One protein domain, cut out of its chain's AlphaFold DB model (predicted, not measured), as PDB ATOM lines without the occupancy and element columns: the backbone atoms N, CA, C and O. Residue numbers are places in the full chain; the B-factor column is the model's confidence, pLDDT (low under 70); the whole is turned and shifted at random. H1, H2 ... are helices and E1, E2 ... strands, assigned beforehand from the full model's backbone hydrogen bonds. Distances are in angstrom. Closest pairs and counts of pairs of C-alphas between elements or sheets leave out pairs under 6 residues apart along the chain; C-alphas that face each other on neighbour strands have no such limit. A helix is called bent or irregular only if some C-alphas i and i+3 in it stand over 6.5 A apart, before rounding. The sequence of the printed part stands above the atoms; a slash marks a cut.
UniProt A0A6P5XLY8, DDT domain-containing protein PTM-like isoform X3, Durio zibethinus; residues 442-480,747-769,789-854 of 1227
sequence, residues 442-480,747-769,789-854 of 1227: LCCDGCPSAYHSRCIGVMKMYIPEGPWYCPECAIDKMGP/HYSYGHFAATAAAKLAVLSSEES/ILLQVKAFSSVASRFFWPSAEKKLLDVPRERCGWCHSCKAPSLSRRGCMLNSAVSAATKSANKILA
ATOM      1  N   LEU A 442      14.443  40.720 -23.563       90.62
ATOM      2  CA  LEU A 442      13.604  39.612 -23.129       90.62
ATOM      3  C   LEU A 442      12.157  40.109 -23.235       90.62
ATOM      4  O   LEU A 442      11.795  41.082 -22.566       90.62
ATOM      5  N   CYS A 443      11.381  39.483 -24.114       92.12
ATOM      6  CA  CYS A 443       9.976  39.796 -24.359       92.12
ATOM      7  C   CYS A 443       9.074  39.165 -23.290       92.12
ATOM      8  O   CYS A 443       9.442  38.148 -22.708       92.12
ATOM      9  N   CYS A 444       7.914  39.768 -23.026       90.94
ATOM     10  CA  CYS A 444       6.902  39.239 -22.110       90.94
ATOM     11  C   CYS A 444       5.801  38.507 -22.890       90.94
ATOM     12  O   CYS A 444       5.172  39.101 -23.761       90.94
ATOM     13  N   ASP A 445       5.478  37.270 -22.505       89.88
ATOM     14  CA  ASP A 445       4.375  36.488 -23.098       89.88
ATOM     15  C   ASP A 445       2.973  36.949 -22.632       89.88
ATOM     16  O   ASP A 445       1.969  36.277 -22.872       89.88
ATOM     17  N   GLY A 446       2.890  38.054 -21.881       85.25
ATOM     18  CA  GLY A 446       1.643  38.599 -21.326       85.25
ATOM     19  C   GLY A 446       1.368  40.067 -21.648       85.25
ATOM     20  O   GLY A 446       0.292  40.550 -21.311       85.25
ATOM     21  N   CYS A 447       2.312  40.789 -22.262       87.38
ATOM     22  CA  CYS A 447       2.143  42.189 -22.664       87.38
ATOM     23  C   CYS A 447       3.208  42.588 -23.707       87.38
ATOM     24  O   CYS A 447       4.276  41.979 -23.746       87.38
ATOM     25  N   PRO A 448       3.016  43.666 -24.491       89.75
ATOM     26  CA  PRO A 448       3.990  44.103 -25.502       89.75
ATOM     27  C   PRO A 448       5.332  44.623 -24.932       89.75
ATOM     28  O   PRO A 448       6.205  45.040 -25.688       89.75
ATOM     29  N   SER A 449       5.541  44.627 -23.609       90.81
ATOM     30  CA  SER A 449       6.772  45.164 -23.005       90.81
ATOM     31  C   SER A 449       7.949  44.195 -23.095       90.81
ATOM     32  O   SER A 449       7.843  43.028 -22.713       90.81
ATOM     33  N   ALA A 450       9.102  44.723 -23.500       93.25
ATOM     34  CA  ALA A 450      10.377  44.021 -23.517       93.25
ATOM     35  C   ALA A 450      11.392  44.686 -22.567       93.25
ATOM     36  O   ALA A 450      11.280  45.867 -22.222       93.25
ATOM     37  N   TYR A 451      12.385  43.920 -22.103       93.00
ATOM     38  CA  TYR A 451      13.337  44.365 -21.076       93.00
ATOM     39  C   TYR A 451      14.736  43.779 -21.291       93.00
ATOM     40  O   TYR A 451      14.874  42.596 -21.590       93.00
ATOM     41  N   HIS A 452      15.820  44.524 -21.035       91.44
ATOM     42  CA  HIS A 452      17.122  43.861 -20.865       91.44
ATOM     43  C   HIS A 452      17.103  43.051 -19.564       91.44
ATOM     44  O   HIS A 452      16.848  43.617 -18.502       91.44
ATOM     45  N   SER A 453      17.473  41.767 -19.629       89.44
ATOM     46  CA  SER A 453      17.714  40.877 -18.466       89.44
ATOM     47  C   SER A 453      18.319  41.584 -17.238       89.44
ATOM     48  O   SER A 453      17.767  41.525 -16.142       89.44
ATOM     49  N   ARG A 454      19.397  42.358 -17.429       88.12
ATOM     50  CA  ARG A 454      20.008  43.176 -16.370       88.12
ATOM     51  C   ARG A 454      19.070  44.233 -15.773       88.12
ATOM     52  O   ARG A 454      19.040  44.375 -14.557       88.12
ATOM     53  N   CYS A 455      18.370  45.004 -16.603       90.44
ATOM     54  CA  CYS A 455      17.516  46.113 -16.166       90.44
ATOM     55  C   CYS A 455      16.329  45.620 -15.329       90.44
ATOM     56  O   CYS A 455      15.930  46.300 -14.391       90.44
ATOM     57  N   ILE A 456      15.823  44.421 -15.640       89.69
ATOM     58  CA  ILE A 456      14.749  43.746 -14.898       89.69
ATOM     59  C   ILE A 456      15.268  42.843 -13.756       89.69
ATOM     60  O   ILE A 456      14.487  42.227 -13.042       89.69
ATOM     61  N   GLY A 457      16.590  42.764 -13.559       86.19
ATOM     62  CA  GLY A 457      17.238  42.002 -12.485       86.19
ATOM     63  C   GLY A 457      17.320  40.479 -12.681       86.19
ATOM     64  O   GLY A 457      17.857  39.790 -11.815       86.19
ATOM     65  N   VAL A 458      16.836  39.944 -13.805       83.75
ATOM     66  CA  VAL A 458      16.753  38.498 -14.079       83.75
ATOM     67  C   VAL A 458      18.068  37.966 -14.659       83.75
ATOM     68  O   VAL A 458      18.582  38.485 -15.649       83.75
ATOM     69  N   MET A 459      18.597  36.887 -14.073       79.00
ATOM     70  CA  MET A 459      19.729  36.133 -14.633       79.00
ATOM     71  C   MET A 459      19.249  35.161 -15.715       79.00
ATOM     72  O   MET A 459      18.258  34.460 -15.522       79.00
ATOM     73  N   LYS A 460      19.986  35.042 -16.825       72.25
ATOM     74  CA  LYS A 460      19.587  34.227 -17.988       72.25
ATOM     75  C   LYS A 460      19.452  32.737 -17.685       72.25
ATOM     76  O   LYS A 460      18.635  32.073 -18.304       72.25
ATOM     77  N   MET A 461      20.213  32.230 -16.715       69.25
ATOM     78  CA  MET A 461      20.131  30.840 -16.243       69.25
ATOM     79  C   MET A 461      18.904  30.534 -15.362       69.25
ATOM     80  O   MET A 461      18.732  29.390 -14.960       69.25
ATOM     81  N   TYR A 462      18.081  31.540 -15.042       71.00
ATOM     82  CA  TYR A 462      16.830  31.399 -14.285       71.00
ATOM     83  C   TYR A 462      15.599  31.879 -15.077       71.00
ATOM     84  O   TYR A 462      14.531  32.075 -14.501       71.00
ATOM     85  N   ILE A 463      15.737  32.074 -16.393       77.81
ATOM     86  CA  ILE A 463      14.588  32.191 -17.300       77.81
ATOM     87  C   ILE A 463      14.050  30.761 -17.510       77.81
ATOM     88  O   ILE A 463      14.860  29.867 -17.765       77.81
ATOM     89  N   PRO A 464      12.738  30.506 -17.352       74.44
ATOM     90  CA  PRO A 464      12.183  29.159 -17.470       74.44
ATOM     91  C   PRO A 464      12.250  28.627 -18.907       74.44
ATOM     92  O   PRO A 464      12.204  29.387 -19.872       74.44
ATOM     93  N   GLU A 465      12.275  27.300 -19.053       74.00
ATOM     94  CA  GLU A 465      12.023  26.619 -20.332       74.00
ATOM     95  C   GLU A 465      10.508  26.608 -20.611       74.00
ATOM     96  O   GLU A 465       9.821  25.602 -20.450       74.00
ATOM     97  N   GLY A 466       9.964  27.781 -20.941       79.19
ATOM     98  CA  GLY A 466       8.531  28.038 -21.084       79.19
ATOM     99  C   GLY A 466       8.231  29.544 -21.115       79.19
ATOM    100  O   GLY A 466       9.167  30.338 -21.206       79.19
ATOM    101  N   PRO A 467       6.951  29.952 -21.031       83.50
ATOM    102  CA  PRO A 467       6.580  31.361 -21.096       83.50
ATOM    103  C   PRO A 467       7.111  32.157 -19.894       83.50
ATOM    104  O   PRO A 467       7.039  31.707 -18.744       83.50
ATOM    105  N   TRP A 468       7.605  33.365 -20.157       89.00
ATOM    106  CA  TRP A 468       8.074  34.323 -19.165       89.00
ATOM    107  C   TRP A 468       7.150  35.543 -19.102       89.00
ATOM    108  O   TRP A 468       6.848  36.198 -20.100       89.00
ATOM    109  N   TYR A 469       6.739  35.888 -17.884       89.06
ATOM    110  CA  TYR A 469       5.938  37.075 -17.604       89.06
ATOM    111  C   TYR A 469       6.782  38.098 -16.848       89.06
ATOM    112  O   TYR A 469       7.492  37.750 -15.901       89.06
ATOM    113  N   CYS A 470       6.695  39.367 -17.250       89.62
ATOM    114  CA  CYS A 470       7.358  40.450 -16.538       89.62
ATOM    115  C   CYS A 470       6.744  40.653 -15.134       89.62
ATOM    116  O   CYS A 470       5.623  40.204 -14.887       89.62
ATOM    117  N   PRO A 471       7.442  41.334 -14.203       88.56
ATOM    118  CA  PRO A 471       6.975  41.502 -12.825       88.56
ATOM    119  C   PRO A 471       5.585  42.135 -12.680       88.56
ATOM    120  O   PRO A 471       4.878  41.781 -11.744       88.56
ATOM    121  N   GLU A 472       5.178  43.013 -13.607       86.44
ATOM    122  CA  GLU A 472       3.813  43.564 -13.656       86.44
ATOM    123  C   GLU A 472       2.807  42.436 -13.948       86.44
ATOM    124  O   GLU A 472       2.075  42.017 -13.057       86.44
ATOM    125  N   CYS A 473       2.893  41.802 -15.126       85.75
ATOM    126  CA  CYS A 473       2.030  40.682 -15.525       85.75
ATOM    127  C   CYS A 473       2.102  39.446 -14.609       85.75
ATOM    128  O   CYS A 473       1.251  38.562 -14.711       85.75
ATOM    129  N   ALA A 474       3.127  39.329 -13.764       85.00
ATOM    130  CA  ALA A 474       3.222  38.309 -12.727       85.00
ATOM    131  C   ALA A 474       2.429  38.690 -11.465       85.00
ATOM    132  O   ALA A 474       1.777  37.825 -10.882       85.00
ATOM    133  N   ILE A 475       2.448  39.966 -11.059       77.62
ATOM    134  CA  ILE A 475       1.692  40.471  -9.904       77.62
ATOM    135  C   ILE A 475       0.221  40.702 -10.243       77.62
ATOM    136  O   ILE A 475      -0.627  40.341  -9.435       77.62
ATOM    137  N   ASP A 476      -0.112  41.166 -11.444       70.81
ATOM    138  CA  ASP A 476      -1.506  41.398 -11.852       70.81
ATOM    139  C   ASP A 476      -2.296  40.075 -12.035       70.81
ATOM    140  O   ASP A 476      -3.517  40.078 -12.159       70.81
ATOM    141  N   LYS A 477      -1.606  38.921 -11.981       67.31
ATOM    142  CA  LYS A 477      -2.182  37.560 -11.895       67.31
ATOM    143  C   LYS A 477      -2.376  37.037 -10.461       67.31
ATOM    144  O   LYS A 477      -2.909  35.941 -10.296       67.31
ATOM    145  N   MET A 478      -1.894  37.746  -9.437       57.66
ATOM    146  CA  MET A 478      -1.879  37.278  -8.035       57.66
ATOM    147  C   MET A 478      -2.427  38.302  -7.028       57.66
ATOM    148  O   MET A 478      -2.972  37.916  -5.993       57.66
ATOM    149  N   GLY A 479      -2.246  39.592  -7.305       56.09
ATOM    150  CA  GLY A 479      -2.708  40.720  -6.504       56.09
ATOM    151  C   GLY A 479      -3.912  41.429  -7.132       56.09
ATOM    152  O   GLY A 479      -4.529  40.906  -8.059       56.09
ATOM    153  N   PRO A 480      -4.269  42.622  -6.626       57.09
ATOM    154  CA  PRO A 480      -5.346  43.403  -7.209       57.09
ATOM    155  C   PRO A 480      -4.957  43.946  -8.588       57.09
ATOM    156  O   PRO A 480      -3.902  44.566  -8.737       57.09
ATOM    157  N   HIS A 747      14.288  45.615  -7.991       89.00
ATOM    158  CA  HIS A 747      15.064  45.227  -9.171       89.00
ATOM    159  C   HIS A 747      15.103  46.333 -10.242       89.00
ATOM    160  O   HIS A 747      16.091  46.448 -10.967       89.00
ATOM    161  N   TYR A 748      14.085  47.201 -10.312       92.38
ATOM    162  CA  TYR A 748      14.027  48.309 -11.278       92.38
ATOM    163  C   TYR A 748      15.094  49.380 -11.003       92.38
ATOM    164  O   TYR A 748      15.416  50.161 -11.898       92.38
ATOM    165  N   SER A 749      15.744  49.364  -9.832       88.62
ATOM    166  CA  SER A 749      16.952  50.158  -9.567       88.62
ATOM    167  C   SER A 749      18.101  49.870 -10.555       88.62
ATOM    168  O   SER A 749      18.865  50.779 -10.891       88.62
ATOM    169  N   TYR A 750      18.191  48.651 -11.107       87.62
ATOM    170  CA  TYR A 750      19.120  48.329 -12.197       87.62
ATOM    171  C   TYR A 750      18.697  48.973 -13.527       87.62
ATOM    172  O   TYR A 750      19.556  49.413 -14.297       87.62
ATOM    173  N   GLY A 751      17.387  49.068 -13.774       90.62
ATOM    174  CA  GLY A 751      16.791  49.819 -14.879       90.62
ATOM    175  C   GLY A 751      17.087  51.315 -14.782       90.62
ATOM    176  O   GLY A 751      17.613  51.880 -15.737       90.62
ATOM    177  N   HIS A 752      16.879  51.926 -13.610       90.00
ATOM    178  CA  HIS A 752      17.226  53.326 -13.332       90.00
ATOM    179  C   HIS A 752      18.708  53.589 -13.608       90.00
ATOM    180  O   HIS A 752      19.057  54.549 -14.289       90.00
ATOM    181  N   PHE A 753      19.604  52.724 -13.121       89.06
ATOM    182  CA  PHE A 753      21.045  52.857 -13.358       89.06
ATOM    183  C   PHE A 753      21.398  52.812 -14.858       89.06
ATOM    184  O   PHE A 753      22.284  53.538 -15.311       89.06
ATOM    185  N   ALA A 754      20.697  51.986 -15.641       91.25
ATOM    186  CA  ALA A 754      20.853  51.932 -17.093       91.25
ATOM    187  C   ALA A 754      20.244  53.155 -17.806       91.25
ATOM    188  O   ALA A 754      20.860  53.656 -18.745       91.25
ATOM    189  N   ALA A 755      19.097  53.663 -17.345       92.50
ATOM    190  CA  ALA A 755      18.439  54.860 -17.874       92.50
ATOM    191  C   ALA A 755      19.288  56.121 -17.643       92.50
ATOM    192  O   ALA A 755      19.604  56.832 -18.593       92.50
ATOM    193  N   THR A 756      19.791  56.339 -16.420       90.94
ATOM    194  CA  THR A 756      20.720  57.444 -16.115       90.94
ATOM    195  C   THR A 756      21.997  57.360 -16.963       90.94
ATOM    196  O   THR A 756      22.538  58.384 -17.379       90.94
ATOM    197  N   ALA A 757      22.486  56.150 -17.259       91.88
ATOM    198  CA  ALA A 757      23.639  55.960 -18.137       91.88
ATOM    199  C   ALA A 757      23.338  56.255 -19.617       91.88
ATOM    200  O   ALA A 757      24.212  56.779 -20.306       91.88
ATOM    201  N   ALA A 758      22.127  55.958 -20.098       92.69
ATOM    202  CA  ALA A 758      21.668  56.341 -21.432       92.69
ATOM    203  C   ALA A 758      21.505  57.869 -21.550       92.69
ATOM    204  O   ALA A 758      22.057  58.472 -22.469       92.69
ATOM    205  N   ALA A 759      20.865  58.511 -20.567       90.94
ATOM    206  CA  ALA A 759      20.702  59.964 -20.508       90.94
ATOM    207  C   ALA A 759      22.053  60.703 -20.516       90.94
ATOM    208  O   ALA A 759      22.279  61.584 -21.348       90.94
ATOM    209  N   LYS A 760      23.009  60.296 -19.662       92.00
ATOM    210  CA  LYS A 760      24.361  60.886 -19.673       92.00
ATOM    211  C   LYS A 760      25.114  60.625 -20.978       92.00
ATOM    212  O   LYS A 760      25.884  61.482 -21.398       92.00
ATOM    213  N   LEU A 761      24.902  59.482 -21.637       92.75
ATOM    214  CA  LEU A 761      25.487  59.224 -22.954       92.75
ATOM    215  C   LEU A 761      24.907  60.153 -24.031       92.75
ATOM    216  O   LEU A 761      25.671  60.654 -24.852       92.75
ATOM    217  N   ALA A 762      23.596  60.411 -24.019       90.38
ATOM    218  CA  ALA A 762      22.959  61.348 -24.943       90.38
ATOM    219  C   ALA A 762      23.525  62.772 -24.791       90.38
ATOM    220  O   ALA A 762      23.970  63.354 -25.781       90.38
ATOM    221  N   VAL A 763      23.621  63.285 -23.556       89.94
ATOM    222  CA  VAL A 763      24.245  64.593 -23.264       89.94
ATOM    223  C   VAL A 763      25.685  64.639 -23.784       89.94
ATOM    224  O   VAL A 763      26.006  65.487 -24.614       89.94
ATOM    225  N   LEU A 764      26.523  63.671 -23.401       89.38
ATOM    226  CA  LEU A 764      27.923  63.587 -23.834       89.38
ATOM    227  C   LEU A 764      28.100  63.483 -25.359       89.38
ATOM    228  O   LEU A 764      29.108  63.940 -25.892       89.38
ATOM    229  N   SER A 765      27.134  62.889 -26.060       87.31
ATOM    230  CA  SER A 765      27.149  62.788 -27.525       87.31
ATOM    231  C   SER A 765      26.737  64.106 -28.191       87.31
ATOM    232  O   SER A 765      27.243  64.433 -29.263       87.31
ATOM    233  N   SER A 766      25.855  64.885 -27.553       84.88
ATOM    234  CA  SER A 766      25.485  66.233 -28.006       84.88
ATOM    235  C   SER A 766      26.595  67.272 -27.778       84.88
ATOM    236  O   SER A 766      26.823  68.114 -28.641       84.88
ATOM    237  N   GLU A 767      27.346  67.177 -26.674       83.00
ATOM    238  CA  GLU A 767      28.531  68.014 -26.422       83.00
ATOM    239  C   GLU A 767      29.604  67.794 -27.504       83.00
ATOM    240  O   GLU A 767      30.087  68.741 -28.126       83.00
ATOM    241  N   GLU A 768      29.951  66.528 -27.764       76.25
ATOM    242  CA  GLU A 768      30.961  66.159 -28.762       76.25
ATOM    243  C   GLU A 768      30.531  66.562 -30.184       76.25
ATOM    244  O   GLU A 768      31.369  67.002 -30.973       76.25
ATOM    245  N   SER A 769      29.234  66.477 -30.522       68.12
ATOM    246  CA  SER A 769      28.755  66.864 -31.856       68.12
ATOM    247  C   SER A 769      28.976  68.356 -32.130       68.12
ATOM    248  O   SER A 769      29.559  68.691 -33.166       68.12
ATOM    249  N   ILE A 789      32.910  54.419 -28.121       86.50
ATOM    250  CA  ILE A 789      33.331  53.567 -26.999       86.50
ATOM    251  C   ILE A 789      33.812  54.426 -25.824       86.50
ATOM    252  O   ILE A 789      33.459  54.137 -24.680       86.50
ATOM    253  N   LEU A 790      34.591  55.481 -26.084       87.75
ATOM    254  CA  LEU A 790      35.084  56.395 -25.052       87.75
ATOM    255  C   LEU A 790      33.936  57.157 -24.367       87.75
ATOM    256  O   LEU A 790      33.908  57.225 -23.137       87.75
ATOM    257  N   LEU A 791      32.957  57.652 -25.131       89.44
ATOM    258  CA  LEU A 791      31.757  58.308 -24.605       89.44
ATOM    259  C   LEU A 791      30.919  57.339 -23.757       89.44
ATOM    260  O   LEU A 791      30.519  57.698 -22.651       89.44
ATOM    261  N   GLN A 792      30.740  56.084 -24.192       90.50
ATOM    262  CA  GLN A 792      30.091  55.050 -23.371       90.50
ATOM    263  C   GLN A 792      30.859  54.764 -22.071       90.50
ATOM    264  O   GLN A 792      30.247  54.662 -21.009       90.50
ATOM    265  N   VAL A 793      32.192  54.674 -22.109       89.00
ATOM    266  CA  VAL A 793      33.014  54.480 -20.899       89.00
ATOM    267  C   VAL A 793      32.924  55.687 -19.954       89.00
ATOM    268  O   VAL A 793      32.779  55.482 -18.746       89.00
ATOM    269  N   LYS A 794      32.937  56.924 -20.476       89.81
ATOM    270  CA  LYS A 794      32.738  58.165 -19.701       89.81
ATOM    271  C   LYS A 794      31.350  58.176 -19.048       89.81
ATOM    272  O   LYS A 794      31.255  58.358 -17.835       89.81
ATOM    273  N   ALA A 795      30.297  57.876 -19.815       91.00
ATOM    274  CA  ALA A 795      28.922  57.783 -19.327       91.00
ATOM    275  C   ALA A 795      28.797  56.761 -18.185       91.00
ATOM    276  O   ALA A 795      28.444  57.140 -17.069       91.00
ATOM    277  N   PHE A 796      29.176  55.496 -18.410       90.94
ATOM    278  CA  PHE A 796      29.072  54.436 -17.397       90.94
ATOM    279  C   PHE A 796      29.892  54.725 -16.135       90.94
ATOM    280  O   PHE A 796      29.404  54.505 -15.025       90.94
ATOM    281  N   SER A 797      31.110  55.256 -16.280       87.56
ATOM    282  CA  SER A 797      31.957  55.606 -15.130       87.56
ATOM    283  C   SER A 797      31.375  56.769 -14.317       87.56
ATOM    284  O   SER A 797      31.508  56.782 -13.100       87.56
ATOM    285  N   SER A 798      30.663  57.703 -14.960       86.81
ATOM    286  CA  SER A 798      30.011  58.845 -14.297       86.81
ATOM    287  C   SER A 798      28.676  58.527 -13.600       86.81
ATOM    288  O   SER A 798      28.093  59.411 -12.967       86.81
ATOM    289  N   VAL A 799      28.159  57.299 -13.732       86.25
ATOM    290  CA  VAL A 799      26.972  56.805 -12.996       86.25
ATOM    291  C   VAL A 799      27.367  55.767 -11.937       86.25
ATOM    292  O   VAL A 799      26.686  55.629 -10.924       86.25
ATOM    293  N   ALA A 800      28.488  55.061 -12.120       85.19
ATOM    294  CA  ALA A 800      28.990  54.054 -11.186       85.19
ATOM    295  C   ALA A 800      29.428  54.648  -9.830       85.19
ATOM    296  O   ALA A 800      30.583  55.024  -9.637       85.19
ATOM    297  N   SER A 801      28.506  54.670  -8.862       80.69
ATOM    298  CA  SER A 801      28.806  55.034  -7.474       80.69
ATOM    299  C   SER A 801      29.869  54.115  -6.860       80.69
ATOM    300  O   SER A 801      29.761  52.888  -6.912       80.69
ATOM    301  N   ARG A 802      30.862  54.723  -6.202       80.31
ATOM    302  CA  ARG A 802      31.765  54.041  -5.262       80.31
ATOM    303  C   ARG A 802      31.072  53.726  -3.931       80.31
ATOM    304  O   ARG A 802      31.421  52.742  -3.282       80.31
ATOM    305  N   PHE A 803      30.131  54.571  -3.508       85.50
ATOM    306  CA  PHE A 803      29.445  54.436  -2.227       85.50
ATOM    307  C   PHE A 803      28.311  53.408  -2.295       85.50
ATOM    308  O   PHE A 803      27.483  53.447  -3.209       85.50
ATOM    309  N   PHE A 804      28.240  52.552  -1.274       85.56
ATOM    310  CA  PHE A 804      27.097  51.707  -0.937       85.56
ATOM    311  C   PHE A 804      27.115  51.388   0.568       85.56
ATOM    312  O   PHE A 804      28.184  51.311   1.180       85.56
ATOM    313  N   TRP A 805      25.942  51.166   1.165       85.56
ATOM    314  CA  TRP A 805      25.844  50.680   2.544       85.56
ATOM    315  C   TRP A 805      26.133  49.167   2.602       85.56
ATOM    316  O   TRP A 805      25.568  48.424   1.797       85.56
ATOM    317  N   PRO A 806      26.972  48.666   3.531       80.69
ATOM    318  CA  PRO A 806      27.251  47.237   3.636       80.69
ATOM    319  C   PRO A 806      26.095  46.535   4.358       80.69
ATOM    320  O   PRO A 806      25.848  46.817   5.530       80.69
ATOM    321  N   SER A 807      25.410  45.609   3.687       64.19
ATOM    322  CA  SER A 807      24.416  44.724   4.305       64.19
ATOM    323  C   SER A 807      25.056  43.420   4.799       64.19
ATOM    324  O   SER A 807      26.007  42.905   4.206       64.19
ATOM    325  N   ALA A 808      24.528  42.855   5.890       48.59
ATOM    326  CA  ALA A 808      24.930  41.523   6.358       48.59
ATOM    327  C   ALA A 808      24.364  40.396   5.473       48.59
ATOM    328  O   ALA A 808      24.967  39.325   5.360       48.59
ATOM    329  N   GLU A 809      23.233  40.653   4.808       46.94
ATOM    330  CA  GLU A 809      22.594  39.759   3.844       46.94
ATOM    331  C   GLU A 809      23.418  39.637   2.553       46.94
ATOM    332  O   GLU A 809      23.189  40.301   1.536       46.94
ATOM    333  N   LYS A 810      24.394  38.727   2.594       52.31
ATOM    334  CA  LYS A 810      25.187  38.284   1.442       52.31
ATOM    335  C   LYS A 810      24.306  37.613   0.377       52.31
ATOM    336  O   LYS A 810      24.242  36.384   0.333       52.31
ATOM    337  N   LYS A 811      23.666  38.424  -0.475       44.06
ATOM    338  CA  LYS A 811      23.208  38.089  -1.845       44.06
ATOM    339  C   LYS A 811      22.661  39.290  -2.627       44.06
ATOM    340  O   LYS A 811      22.820  39.321  -3.839       44.06
ATOM    341  N   LEU A 812      22.081  40.297  -1.967       38.78
ATOM    342  CA  LEU A 812      21.378  41.401  -2.652       38.78
ATOM    343  C   LEU A 812      22.283  42.383  -3.427       38.78
ATOM    344  O   LEU A 812      21.779  43.177  -4.213       38.78
ATOM    345  N   LEU A 813      23.607  42.313  -3.243       44.00
ATOM    346  CA  LEU A 813      24.600  43.082  -4.010       44.00
ATOM    347  C   LEU A 813      25.445  42.229  -4.973       44.00
ATOM    348  O   LEU A 813      26.423  42.729  -5.535       44.00
ATOM    349  N   ASP A 814      25.045  40.982  -5.259       46.81
ATOM    350  CA  ASP A 814      25.440  40.334  -6.517       46.81
ATOM    351  C   ASP A 814      24.658  40.983  -7.672       46.81
ATOM    352  O   ASP A 814      23.714  40.418  -8.224       46.81
ATOM    353  N   VAL A 815      25.080  42.206  -8.029       52.00
ATOM    354  CA  VAL A 815      24.652  42.929  -9.234       52.00
ATOM    355  C   VAL A 815      24.649  41.931 -10.393       52.00
ATOM    356  O   VAL A 815      25.729  41.413 -10.710       52.00
ATOM    357  N   PRO A 816      23.493  41.645 -11.032       58.66
ATOM    358  CA  PRO A 816      23.398  40.593 -12.032       58.66
ATOM    359  C   PRO A 816      24.473  40.782 -13.098       58.66
ATOM    360  O   PRO A 816      24.447  41.746 -13.866       58.66
ATOM    361  N   ARG A 817      25.453  39.868 -13.135       67.94
ATOM    362  CA  ARG A 817      26.633  39.968 -14.023       67.94
ATOM    363  C   ARG A 817      26.284  39.816 -15.507       67.94
ATOM    364  O   ARG A 817      27.161  39.905 -16.367       67.94
ATOM    365  N   GLU A 818      24.995  39.667 -15.782       82.25
ATOM    366  CA  GLU A 818      24.351  39.850 -17.066       82.25
ATOM    367  C   GLU A 818      24.851  41.067 -17.835       82.25
ATOM    368  O   GLU A 818      25.138  42.147 -17.297       82.25
ATOM    369  N   ARG A 819      24.918  40.867 -19.150       85.75
ATOM    370  CA  ARG A 819      25.203  41.911 -20.127       85.75
ATOM    371  C   ARG A 819      24.042  42.907 -20.138       85.75
ATOM    372  O   ARG A 819      22.884  42.513 -20.164       85.75
ATOM    373  N   CYS A 820      24.342  44.200 -20.206       88.06
ATOM    374  CA  CYS A 820      23.331  45.262 -20.287       88.06
ATOM    375  C   CYS A 820      22.511  45.284 -21.595       88.06
ATOM    376  O   CYS A 820      21.777  46.232 -21.807       88.06
ATOM    377  N   GLY A 821      22.707  44.339 -22.520       86.88
ATOM    378  CA  GLY A 821      22.078  44.327 -23.848       86.88
ATOM    379  C   GLY A 821      22.633  45.359 -24.840       86.88
ATOM    380  O   GLY A 821      22.912  44.994 -25.978       86.88
ATOM    381  N   TRP A 822      22.875  46.604 -24.410       90.56
ATOM    382  CA  TRP A 822      22.994  47.746 -25.329       90.56
ATOM    383  C   TRP A 822      24.384  48.392 -25.494       90.56
ATOM    384  O   TRP A 822      24.632  49.036 -26.511       90.56
ATOM    385  N   CYS A 823      25.336  48.238 -24.563       90.81
ATOM    386  CA  CYS A 823      26.681  48.812 -24.770       90.81
ATOM    387  C   CYS A 823      27.417  48.148 -25.954       90.81
ATOM    388  O   CYS A 823      27.122  47.002 -26.300       90.81
ATOM    389  N   HIS A 824      28.442  48.802 -26.514       88.06
ATOM    390  CA  HIS A 824      29.226  48.299 -27.657       88.06
ATOM    391  C   HIS A 824      29.685  46.830 -27.490       88.06
ATOM    392  O   HIS A 824      29.481  46.003 -28.373       88.06
ATOM    393  N   SER A 825      30.215  46.458 -26.317       87.44
ATOM    394  CA  SER A 825      30.639  45.076 -26.002       87.44
ATOM    395  C   SER A 825      29.490  44.084 -25.734       87.44
ATOM    396  O   SER A 825      29.740  42.953 -25.327       87.44
ATOM    397  N   CYS A 826      28.231  44.500 -25.879       87.69
ATOM    398  CA  CYS A 826      27.032  43.659 -25.768       87.69
ATOM    399  C   CYS A 826      26.250  43.580 -27.088       87.69
ATOM    400  O   CYS A 826      25.711  42.518 -27.368       87.69
ATOM    401  N   LYS A 827      26.268  44.642 -27.910       83.25
ATOM    402  CA  LYS A 827      25.789  44.601 -29.304       83.25
ATOM    403  C   LYS A 827      26.734  43.830 -30.239       83.25
ATOM    404  O   LYS A 827      26.304  43.324 -31.269       83.25
ATOM    405  N   ALA A 828      28.020  43.716 -29.894       77.31
ATOM    406  CA  ALA A 828      28.952  42.840 -30.605       77.31
ATOM    407  C   ALA A 828      28.541  41.351 -30.477       77.31
ATOM    408  O   ALA A 828      28.146  40.944 -29.380       77.31
ATOM    409  N   PRO A 829      28.700  40.516 -31.528       64.06
ATOM    410  CA  PRO A 829      28.302  39.107 -31.507       64.06
ATOM    411  C   PRO A 829      28.803  38.318 -30.288       64.06
ATOM    412  O   PRO A 829      29.907  38.541 -29.774       64.06
ATOM    413  N   SER A 830      27.991  37.350 -29.856       55.56
ATOM    414  CA  SER A 830      28.141  36.577 -28.609       55.56
ATOM    415  C   SER A 830      29.464  35.810 -28.470       55.56
ATOM    416  O   SER A 830      29.892  35.528 -27.353       55.56
ATOM    417  N   LEU A 831      30.160  35.555 -29.583       51.81
ATOM    418  CA  LEU A 831      31.520  35.002 -29.632       51.81
ATOM    419  C   LEU A 831      32.595  35.931 -29.025       51.81
ATOM    420  O   LEU A 831      33.719  35.494 -28.765       51.81
ATOM    421  N   SER A 832      32.296  37.214 -28.794       54.47
ATOM    422  CA  SER A 832      33.275  38.158 -28.256       54.47
ATOM    423  C   SER A 832      33.519  37.965 -26.747       54.47
ATOM    424  O   SER A 832      32.665  38.209 -25.890       54.47
ATOM    425  N   ARG A 833      34.766  37.614 -26.396       58.03
ATOM    426  CA  ARG A 833      35.263  37.522 -25.002       58.03
ATOM    427  C   ARG A 833      35.305  38.874 -24.255       58.03
ATOM    428  O   ARG A 833      35.810  38.937 -23.139       58.03
ATOM    429  N   ARG A 834      34.816  39.969 -24.853       67.38
ATOM    430  CA  ARG A 834      34.764  41.295 -24.218       67.38
ATOM    431  C   ARG A 834      33.629  41.329 -23.194       67.38
ATOM    432  O   ARG A 834      32.492  40.986 -23.515       67.38
ATOM    433  N   GLY A 835      33.944  41.749 -21.971       81.19
ATOM    434  CA  GLY A 835      32.957  41.951 -20.909       81.19
ATOM    435  C   GLY A 835      32.046  43.155 -21.169       81.19
ATOM    436  O   GLY A 835      32.371  44.053 -21.946       81.19
ATOM    437  N   CYS A 836      30.896  43.187 -20.496       88.06
ATOM    438  CA  CYS A 836      29.976  44.323 -20.534       88.06
ATOM    439  C   CYS A 836      30.613  45.569 -19.888       88.06
ATOM    440  O   CYS A 836      31.092  45.503 -18.757       88.06
ATOM    441  N   MET A 837      30.584  46.713 -20.582       89.56
ATOM    442  CA  MET A 837      31.246  47.943 -20.118       89.56
ATOM    443  C   MET A 837      30.564  48.539 -18.875       89.56
ATOM    444  O   MET A 837      31.257  48.973 -17.958       89.56
ATOM    445  N   LEU A 838      29.233  48.432 -18.773       87.81
ATOM    446  CA  LEU A 838      28.464  48.804 -17.578       87.81
ATOM    447  C   LEU A 838      28.885  47.978 -16.340       87.81
ATOM    448  O   LEU A 838      29.070  48.531 -15.260       87.81
ATOM    449  N   ASN A 839      29.120  46.666 -16.501       86.38
ATOM    450  CA  ASN A 839      29.698  45.830 -15.437       86.38
ATOM    451  C   ASN A 839      31.148  46.209 -15.122       86.38
ATOM    452  O   ASN A 839      31.547  46.159 -13.962       86.38
ATOM    453  N   SER A 840      31.938  46.590 -16.131       86.19
ATOM    454  CA  SER A 840      33.321  47.027 -15.926       86.19
ATOM    455  C   SER A 840      33.389  48.296 -15.071       86.19
ATOM    456  O   SER A 840      34.201  48.346 -14.153       86.19
ATOM    457  N   ALA A 841      32.511  49.275 -15.313       87.44
ATOM    458  CA  ALA A 841      32.431  50.510 -14.531       87.44
ATOM    459  C   ALA A 841      31.991  50.256 -13.076       87.44
ATOM    460  O   ALA A 841      32.691  50.647 -12.143       87.44
ATOM    461  N   VAL A 842      30.888  49.520 -12.866       83.94
ATOM    462  CA  VAL A 842      30.399  49.166 -11.514       83.94
ATOM    463  C   VAL A 842      31.428  48.334 -10.739       83.94
ATOM    464  O   VAL A 842      31.649  48.561  -9.548       83.94
ATOM    465  N   SER A 843      32.108  47.401 -11.411       82.00
ATOM    466  CA  SER A 843      33.195  46.622 -10.814       82.00
ATOM    467  C   SER A 843      34.387  47.509 -10.450       82.00
ATOM    468  O   SER A 843      34.877  47.422  -9.330       82.00
ATOM    469  N   ALA A 844      34.823  48.418 -11.330       82.69
ATOM    470  CA  ALA A 844      35.924  49.338 -11.041       82.69
ATOM    471  C   ALA A 844      35.639  50.226  -9.815       82.69
ATOM    472  O   ALA A 844      36.504  50.360  -8.948       82.69
ATOM    473  N   ALA A 845      34.415  50.756  -9.696       82.94
ATOM    474  CA  ALA A 845      34.000  51.593  -8.571       82.94
ATOM    475  C   ALA A 845      33.950  50.840  -7.223       82.94
ATOM    476  O   ALA A 845      34.284  51.414  -6.187       82.94
ATOM    477  N   THR A 846      33.566  49.555  -7.220       81.69
ATOM    478  CA  THR A 846      33.248  48.806  -5.982       81.69
ATOM    479  C   THR A 846      34.265  47.722  -5.586       81.69
ATOM    480  O   THR A 846      34.338  47.355  -4.412       81.69
ATOM    481  N   LYS A 847      35.089  47.213  -6.515       81.31
ATOM    482  CA  LYS A 847      36.075  46.120  -6.318       81.31
ATOM    483  C   LYS A 847      37.004  46.342  -5.121       81.31
ATOM    484  O   LYS A 847      37.287  45.402  -4.379       81.31
ATOM    485  N   SER A 848      37.488  47.569  -4.932       77.19
ATOM    486  CA  SER A 848      38.390  47.931  -3.830       77.19
ATOM    487  C   SER A 848      37.676  47.909  -2.475       77.19
ATOM    488  O   SER A 848      38.176  47.291  -1.534       77.19
ATOM    489  N   ALA A 849      36.481  48.502  -2.392       81.25
ATOM    490  CA  ALA A 849      35.644  48.498  -1.196       81.25
ATOM    491  C   ALA A 849      35.221  47.075  -0.801       81.25
ATOM    492  O   ALA A 849      35.463  46.654   0.328       81.25
ATOM    493  N   ASN A 850      34.708  46.294  -1.757       80.94
ATOM    494  CA  ASN A 850      34.311  44.900  -1.550       80.94
ATOM    495  C   ASN A 850      35.467  44.021  -1.043       80.94
ATOM    496  O   ASN A 850      35.262  43.201  -0.149       80.94
ATOM    497  N   LYS A 851      36.698  44.219  -1.543       83.31
ATOM    498  CA  LYS A 851      37.883  43.495  -1.050       83.31
ATOM    499  C   LYS A 851      38.214  43.822   0.413       83.31
ATOM    500  O   LYS A 851      38.641  42.928   1.139       83.31
ATOM    501  N   ILE A 852      38.040  45.075   0.841       82.69
ATOM    502  CA  ILE A 852      38.298  45.497   2.229       82.69
ATOM    503  C   ILE A 852      37.176  45.001   3.150       82.69
ATOM    504  O   ILE A 852      37.467  44.384   4.172       82.69
ATOM    505  N   LEU A 853      35.910  45.186   2.761       82.56
ATOM    506  CA  LEU A 853      34.736  44.716   3.506       82.56
ATOM    507  C   LEU A 853      34.758  43.194   3.723       82.56
ATOM    508  O   LEU A 853      34.506  42.737   4.833       82.56
ATOM    509  N   ALA A 854      35.146  42.411   2.711       78.06
ATOM    510  CA  ALA A 854      35.298  40.957   2.832       78.06
ATOM    511  C   ALA A 854      36.414  40.517   3.808       78.06
ATOM    512  O   ALA A 854      36.428  39.362   4.230       78.06
TER     513      ALA A 854
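AT A GLANCE: This is residues 442 to 480, 747 to 769 and 789 to 854 of the 1227 residues of the protein "DDT domain-containing protein PTM-like isoform X3" of Durio zibethinus (UniProt A0A6P5XLY8). Three helices make the larger lobe: H3 sits between the long H2 and H5, which reaches away beyond it. A smaller lobe holds the strand hairpin E1 and E2, the short helix H1 and the wide loop of residues 452 to 470, while the long link of residues 798 to 823 runs out toward the far end of H5 and folds back to little H4. The printed part has 128 residues, with E1, E2, H1, H2, H3, H4 and H5 in that order, and its class is mostly helix; E1 and E2 form one antiparallel sheet. It is only just compact, close to loose, with a radius of gyration of the C-alphas of 16.4 A and spans of 44 by 42 by 33 A.

HOW THE PARTS SIT: Start with E1, residues 442 to 444, and E2, residues 447 to 451, a hairpin of antiparallel strands at 159 degrees. Look there for N 442 and O 451, 2.8 A apart, and N 451 and O 442, 2.9 A apart, both within hydrogen-bond range. Next comes H1, residues 471 to 475; its closest C-alpha to E2 is Cys 473, 7.3 A from that of Cys 447. H1 and E1 are only just apart, closest 8.3 A. Beyond the cut, H2, residues 748 to 769, touches H3, residues 789 to 797, with residues 757 to 765 alone; the closest C-alphas, of Leu 761 and Ala 795, are 5.2 A apart. Those two run opposite ways at a steep tilt of 45 degrees. H3 also touches H5, residues 837 to 853, closest at the C-alphas of Ser 797 and Ala 841, 5.2 A; they run the same way at 37 degrees, only just a steep tilt. H2 and H5 are only just apart, closest 8.2 A. H4, residues 824 to 827, is close to but not clearly touching H5, the C-alphas of Ser 825 and Met 837 being closest at 6.6 A. Every O i to N i+4 pair is within hydrogen-bond range in H1, H2 and H3, against 11 of 13 in H5; H4 is too short for such a pair.

IN THESE COORDINATES: Find C-alpha 442 at (13.604, 39.612, -23.129), where E1 begins; it is 6.8 A long, E2 11.5 A, H1 6.1 A and H4 5.3 A. H2 starts at C-alpha 748, (14.027, 48.309, -11.278), and covers 31.4 A; H3 covers 12.1 A. H5 covers 24.1 A to C-alpha 853 at (34.736, 44.716, 3.506); it is irregular, with C-alphas 845 and 848 7.4 A apart, and has a kink of 46 degrees near residue 846.

THE WHOLE: The C-alphas farthest apart, of Met 478 and Ser 769, are 48.8 A apart. Residues 481 to 746 and 770 to 788 are not printed, with gaps of 20.6 A and 14.9 A between C-alphas. The links E2 to H1 and H3 to H4 are long. Mean pLDDT of the printed part is 80.7; it is under 70 at residues 461, 477 to 480, 769, 807 to 817 and 829 to 834.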